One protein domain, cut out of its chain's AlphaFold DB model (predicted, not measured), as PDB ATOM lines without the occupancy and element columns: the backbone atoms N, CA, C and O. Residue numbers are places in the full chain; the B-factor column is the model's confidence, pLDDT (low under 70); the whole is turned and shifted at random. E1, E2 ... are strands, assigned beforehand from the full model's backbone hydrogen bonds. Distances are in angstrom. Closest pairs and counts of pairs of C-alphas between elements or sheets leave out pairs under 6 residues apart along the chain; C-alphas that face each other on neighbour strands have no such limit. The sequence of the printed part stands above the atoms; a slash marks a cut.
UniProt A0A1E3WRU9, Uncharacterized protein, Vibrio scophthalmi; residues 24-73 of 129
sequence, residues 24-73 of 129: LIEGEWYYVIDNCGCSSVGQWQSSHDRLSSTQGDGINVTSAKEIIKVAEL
ATOM      1  N   LEU A  24     171.930 242.287 206.841       89.06
ATOM      2  CA  LEU A  24     172.527 243.558 206.451       89.06
ATOM      3  C   LEU A  24     173.091 244.268 207.684       89.06
ATOM      4  O   LEU A  24     172.463 244.334 208.737       89.06
ATOM      5  N   ILE A  25     174.305 244.792 207.549       92.06
ATOM      6  CA  ILE A  25     175.041 245.440 208.636       92.06
ATOM      7  C   ILE A  25     174.912 246.953 208.468       92.06
ATOM      8  O   ILE A  25     175.138 247.478 207.379       92.06
ATOM      9  N   GLU A  26     174.542 247.651 209.543       91.81
ATOM     10  CA  GLU A  26     174.417 249.115 209.556       91.81
ATOM     11  C   GLU A  26     175.693 249.783 209.030       91.81
ATOM     12  O   GLU A  26     176.801 249.438 209.443       91.81
ATOM     13  N   GLY A  27     175.544 250.752 208.127       91.12
ATOM     14  CA  GLY A  27     176.682 251.505 207.600       91.12
ATOM     15  C   GLY A  27     177.495 250.776 206.522       91.12
ATOM     16  O   GLY A  27     178.423 251.357 205.958       91.12
ATOM     17  N   GLU A  28     177.163 249.535 206.179       93.75
ATOM     18  CA  GLU A  28     177.827 248.820 205.088       93.75
ATOM     19  C   GLU A  28     177.184 249.133 203.738       93.75
ATOM     20  O   GLU A  28     175.992 249.439 203.643       93.75
ATOM     21  N   TRP A  29     177.997 249.066 202.685       94.25
ATOM     22  CA  TRP A  29     177.566 249.354 201.321       94.25
ATOM     23  C   TRP A  29     177.102 248.092 200.610       94.25
ATOM     24  O   TRP A  29     177.768 247.052 200.649       94.25
ATOM     25  N   TYR A  30     175.991 248.218 199.893       92.44
ATOM     26  CA  TYR A  30     175.378 247.131 199.149       92.44
ATOM     27  C   TYR A  30     175.010 247.573 197.740       92.44
ATOM     28  O   TYR A  30     174.474 248.662 197.530       92.44
ATOM     29  N   TYR A  31     175.289 246.696 196.784       91.31
ATOM     30  CA  TYR A  31     174.762 246.764 195.431       91.31
ATOM     31  C   TYR A  31     173.477 245.948 195.354       91.31
ATOM     32  O   TYR A  31     173.425 244.831 195.867       91.31
ATOM     33  N   VAL A  32     172.455 246.495 194.705       88.75
ATOM     34  CA  VAL A  32     171.134 245.876 194.603       88.75
ATOM     35  C   VAL A  32     170.697 245.822 193.156       88.75
ATOM     36  O   VAL A  32     170.780 246.832 192.461       88.75
ATOM     37  N   ILE A  33     170.183 244.669 192.737       86.56
ATOM     38  CA  ILE A  33     169.434 244.495 191.490       86.56
ATOM     39  C   ILE A  33     167.989 244.193 191.869       86.56
ATOM     40  O   ILE A  33     167.741 243.263 192.636       86.56
ATOM     41  N   ASP A  34     167.035 244.952 191.343       84.38
ATOM     42  CA  ASP A  34     165.612 244.681 191.536       84.38
ATOM     43  C   ASP A  34     165.055 243.662 190.524       84.38
ATOM     44  O   ASP A  34     165.724 243.219 189.587       84.38
ATOM     45  N   ASN A  35     163.796 243.270 190.709       82.19
ATOM     46  CA  ASN A  35     163.118 242.337 189.803       82.19
ATOM     47  C   ASN A  35     162.919 242.878 188.372       82.19
ATOM     48  O   ASN A  35     162.679 242.088 187.459       82.19
ATOM     49  N   CYS A  36     163.043 244.190 188.163       81.12
ATOM     50  CA  CYS A  36     162.970 244.851 186.861       81.12
ATOM     51  C   CYS A  36     164.346 244.955 186.175       81.12
ATOM     52  O   CYS A  36     164.426 245.413 185.035       81.12
ATOM     53  N   GLY A  37     165.424 244.528 186.844       77.50
ATOM     54  CA  GLY A  37     166.799 244.673 186.370       77.50
ATOM     55  C   GLY A  37     167.391 246.063 186.614       77.50
ATOM     56  O   GLY A  37     168.494 246.345 186.147       77.50
ATOM     57  N   CYS A  38     166.702 246.936 187.351       80.75
ATOM     58  CA  CYS A  38     167.277 248.200 187.780       80.75
ATOM     59  C   CYS A  38     168.296 247.930 188.882       80.75
ATOM     60  O   CYS A  38     168.015 247.260 189.877       80.75
ATOM     61  N   SER A  39     169.487 248.491 188.709       86.62
ATOM     62  CA  SER A  39     170.569 248.371 189.675       86.62
ATOM     63  C   SER A  39     170.857 249.674 190.406       86.62
ATOM     64  O   SER A  39     170.803 250.758 189.813       86.62
ATOM     65  N   SER A  40     171.199 249.561 191.685       88.31
ATOM     66  CA  SER A  40     171.475 250.681 192.584       88.31
ATOM     67  C   SER A  40     172.559 250.323 193.603       88.31
ATOM     68  O   SER A  40     172.937 249.160 193.748       88.31
ATOM     69  N   VAL A  41     173.097 251.333 194.286       91.94
ATOM     70  CA  VAL A  41     174.062 251.146 195.372       91.94
ATOM     71  C   VAL A  41     173.744 252.103 196.510       91.94
ATOM     72  O   VAL A  41     173.429 253.271 196.274       91.94
ATOM     73  N   GLY A  42     173.836 251.622 197.743       92.25
ATOM     74  CA  GLY A  42     173.615 252.456 198.915       92.25
ATOM     75  C   GLY A  42     174.173 251.851 200.187       92.25
ATOM     76  O   GLY A  42     174.605 250.699 200.213       92.25
ATOM     77  N   GLN A  43     174.163 252.658 201.239       92.31
ATOM     78  CA  GLN A  43     174.557 252.264 202.580       92.31
ATOM     79  C   GLN A  43     173.329 251.823 203.382       92.31
ATOM     80  O   GLN A  43     172.286 252.481 203.313       92.31
ATOM     81  N   TRP A  44     173.432 250.718 204.123       91.44
ATOM     82  CA  TRP A  44     172.311 250.178 204.898       91.44
ATOM     83  C   TRP A  44     171.988 251.020 206.126       91.44
ATOM     84  O   TRP A  44     172.887 251.362 206.897       91.44
ATOM     85  N   GLN A  45     170.695 251.317 206.285       88.88
ATOM     86  CA  GLN A  45     170.114 252.017 207.424       88.88
ATOM     87  C   GLN A  45     168.946 251.208 208.001       88.88
ATOM     88  O   GLN A  45     167.803 251.321 207.548       88.88
ATOM     89  N   SER A  46     169.231 250.434 209.044       83.25
ATOM     90  CA  SER A  46     168.283 249.599 209.793       83.25
ATOM     91  C   SER A  46     167.134 250.395 210.407       83.25
ATOM     92  O   SER A  46     166.005 249.927 210.439       83.25
ATOM     93  N   SER A  47     167.381 251.637 210.831       82.31
ATOM     94  CA  SER A  47     166.347 252.515 211.411       82.31
ATOM     95  C   SER A  47     165.168 252.807 210.476       82.31
ATOM     96  O   SER A  47     164.107 253.221 210.936       82.31
ATOM     97  N   HIS A  48     165.353 252.613 209.170       75.56
ATOM     98  CA  HIS A  48     164.359 252.909 208.147       75.56
ATOM     99  C   HIS A  48     164.180 251.762 207.142       75.56
ATOM    100  O   HIS A  48     163.555 251.980 206.103       75.56
ATOM    101  N   ASP A  49     164.790 250.602 207.407       78.00
ATOM    102  CA  ASP A  49     164.831 249.432 206.523       78.00
ATOM    103  C   ASP A  49     165.119 249.774 205.049       78.00
ATOM    104  O   ASP A  49     164.480 249.268 204.122       78.00
ATOM    105  N   ARG A  50     166.085 250.671 204.814       83.38
ATOM    106  CA  ARG A  50     166.419 251.159 203.467       83.38
ATOM    107  C   ARG A  50     167.913 251.279 203.239       83.38
ATOM    108  O   ARG A  50     168.692 251.513 204.162       83.38
ATOM    109  N   LEU A  51     168.296 251.205 201.968       85.56
ATOM    110  CA  LEU A  51     169.605 251.663 201.519       85.56
ATOM    111  C   LEU A  51     169.503 253.132 201.102       85.56
ATOM    112  O   LEU A  51     168.583 253.513 200.374       85.56
ATOM    113  N   SER A  52     170.460 253.941 201.548       84.69
ATOM    114  CA  SER A  52     170.602 255.335 201.121       84.69
ATOM    115  C   SER A  52     171.794 255.466 200.184       84.69
ATOM    116  O   SER A  52     172.922 255.153 200.566       84.69
ATOM    117  N   SER A  53     171.550 255.895 198.946       79.62
ATOM    118  CA  SER A  53     172.630 256.197 198.004       79.62
ATOM    119  C   SER A  53     173.301 257.533 198.341       79.62
ATOM    120  O   SER A  53     172.724 258.378 199.029       79.62
ATOM    121  N   THR A  54     174.502 257.773 197.805       70.88
ATOM    122  CA  THR A  54     175.152 259.099 197.872       70.88
ATOM    123  C   THR A  54     174.337 260.200 197.186       70.88
ATOM    124  O   THR A  54     174.542 261.377 197.471       70.88
ATOM    125  N   GLN A  55     173.409 259.832 196.298       67.81
ATOM    126  CA  GLN A  55     172.524 260.756 195.586       67.81
ATOM    127  C   GLN A  55     171.207 261.014 196.338       67.81
ATOM    128  O   GLN A  55     170.424 261.857 195.917       67.81
ATOM    129  N   GLY A  56     170.985 260.348 197.479       58.34
ATOM    130  CA  GLY A  56     169.818 260.562 198.341       58.34
ATOM    131  C   GLY A  56     168.563 259.789 197.928       58.34
ATOM    132  O   GLY A  56     167.533 259.910 198.589       58.34
ATOM    133  N   ASP A  57     168.644 258.966 196.883       59.91
ATOM    134  CA  ASP A  57     167.538 258.107 196.476       59.91
ATOM    135  C   ASP A  57     167.374 256.954 197.472       59.91
ATOM    136  O   ASP A  57     168.312 256.195 197.743       59.91
ATOM    137  N   GLY A  58     166.170 256.824 198.030       62.84
ATOM    138  CA  GLY A  58     165.797 255.675 198.845       62.84
ATOM    139  C   GLY A  58     165.636 254.443 197.959       62.84
ATOM    140  O   GLY A  58     164.772 254.411 197.084       62.84
ATOM    141  N   ILE A  59     166.457 253.424 198.192       74.69
ATOM    142  CA  ILE A  59     166.423 252.177 197.425       74.69
ATOM    143  C   ILE A  59     165.516 251.183 198.149       74.69
ATOM    144  O   ILE A  59     165.759 250.826 199.306       74.69
ATOM    145  N   ASN A  60     164.479 250.714 197.454       71.19
ATOM    146  CA  ASN A  60     163.585 249.692 197.980       71.19
ATOM    147  C   ASN A  60     164.245 248.305 197.910       71.19
ATOM    148  O   ASN A  60     164.307 247.679 196.853       71.19
ATOM    149  N   VAL A  61     164.711 247.814 199.056       74.19
ATOM    150  CA  VAL A  61     165.339 246.491 199.191       74.19
ATOM    151  C   VAL A  61     164.336 245.336 199.197       74.19
ATOM    152  O   VAL A  61     164.716 244.199 198.942       74.19
ATOM    153  N   THR A  62     163.049 245.598 199.442       73.31
ATOM    154  CA  THR A  62     162.019 244.541 199.508       73.31
ATOM    155  C   THR A  62     161.689 243.951 198.137       73.31
ATOM    156  O   THR A  62     161.239 242.813 198.043       73.31
ATOM    157  N   SER A  63     161.947 244.706 197.066       72.88
ATOM    158  CA  SER A  63     161.809 244.270 195.673       72.88
ATOM    159  C   SER A  63     163.129 243.805 195.053       72.88
ATOM    160  O   SER A  63     163.201 243.624 193.833       72.88
ATOM    161  N   ALA A  64     164.184 243.658 195.861       81.12
ATOM    162  CA  ALA A  64     165.484 243.228 195.382       81.12
ATOM    163  C   ALA A  64     165.441 241.762 194.939       81.12
ATOM    164  O   ALA A  64     165.018 240.870 195.671       81.12
ATOM    165  N   LYS A  65     165.928 241.519 193.726       84.62
ATOM    166  CA  LYS A  65     166.235 240.188 193.214       84.62
ATOM    167  C   LYS A  65     167.562 239.683 193.779       84.62
ATOM    168  O   LYS A  65     167.687 238.493 194.053       84.62
ATOM    169  N   GLU A  66     168.535 240.580 193.921       86.94
ATOM    170  CA  GLU A  66     169.888 240.280 194.388       86.94
ATOM    171  C   GLU A  66     170.437 241.448 195.215       86.94
ATOM    172  O   GLU A  66     170.246 242.612 194.855       86.94
ATOM    173  N   ILE A  67     171.135 241.130 196.309       88.62
ATOM    174  CA  ILE A  67     171.878 242.090 197.130       88.62
ATOM    175  C   ILE A  67     173.287 241.554 197.353       88.62
ATOM    176  O   ILE A  67     173.463 240.431 197.820       88.62
ATOM    177  N   ILE A  68     174.288 242.376 197.050       90.44
ATOM    178  CA  ILE A  68     175.703 242.018 197.138       90.44
ATOM    179  C   ILE A  68     176.405 243.013 198.056       90.44
ATOM    180  O   ILE A  68     176.324 244.225 197.835       90.44
ATOM    181  N   LYS A  69     177.121 242.523 199.074       92.94
ATOM    182  CA  LYS A  69     177.932 243.383 199.943       92.94
ATOM    183  C   LYS A  69     179.137 243.895 199.159       92.94
ATOM    184  O   LYS A  69     179.939 243.114 198.653       92.94
ATOM    185  N   VAL A  70     179.308 245.214 199.087       94.06
ATOM    186  CA  VAL A  70     180.366 245.833 198.271       94.06
ATOM    187  C   VAL A  70     181.765 245.410 198.725       94.06
ATOM    188  O   VAL A  70     182.644 245.228 197.889       94.06
ATOM    189  N   ALA A  71     181.964 245.169 200.024       91.94
ATOM    190  CA  ALA A  71     183.234 244.689 200.575       91.94
ATOM    191  C   ALA A  71     183.684 243.315 200.028       91.94
ATOM    192  O   ALA A  71     184.855 242.960 200.137       91.94
ATOM    193  N   GLU A  72     182.771 242.534 199.446       90.50
ATOM    194  CA  GLU A  72     183.074 241.232 198.837       90.50
ATOM    195  C   GLU A  72     183.495 241.362 197.365       90.50
ATOM    196  O   GLU A  72     184.014 240.414 196.765       90.50
ATOM    197  N   LEU A  73     183.306 242.545 196.776       92.25
ATOM    198  CA  LEU A  73     183.656 242.828 195.394       92.25
ATOM    199  C   LEU A  73     185.148 243.133 195.259       92.25
ATOM    200  O   LEU A  73     185.781 243.762 196.105       92.25
TER     201      LEU A  73
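This is residues 24 to 73 of the 129 residues of an uncharacterized protein of Vibrio scophthalmi (UniProt A0A1E3WRU9). A small, strongly twisted antiparallel sheet is built on the hairpin of E1 and E2, with short E3 beside E2 at one edge and E4 beside E1 at the other. The 50 printed residues have four named strands, E1 to E4 along the chain, in sheet order E3 E2 E1 E4; the class is all strand, with 22 residues in named elements, under half. E1, E2 and E3 make a meander, successive antiparallel neighbours, and E4 returning beside E1 completes a Greek key. The whole is compact, radius of gyration of the C-alphas 9.8 A, spanning 25 by 23 by 19 A.

E1, residues 29 to 34, forms a hairpin with E2, residues 39 to 45; N 32 and O 40, 2.9 A apart, are within hydrogen-bond range. E2 forms another with E3, residues 50 to 52; so are N 45 and O 50, 2.9 A. E4, residues 64 to 69, is antiparallel to E1; N 31 and O 68 are 2.9 A apart.

E1 begins at C-alpha 29 (177.566, 249.354, 201.321) and spans 16.1 A, E2 18.1 A, E3 6.4 A; E4, 13.3 A, ends at C-alpha 69 (177.932, 243.383, 199.943).

The printed part has no cut. The link E3 to E4 is long; residues 55 to 58 have pLDDT under 70.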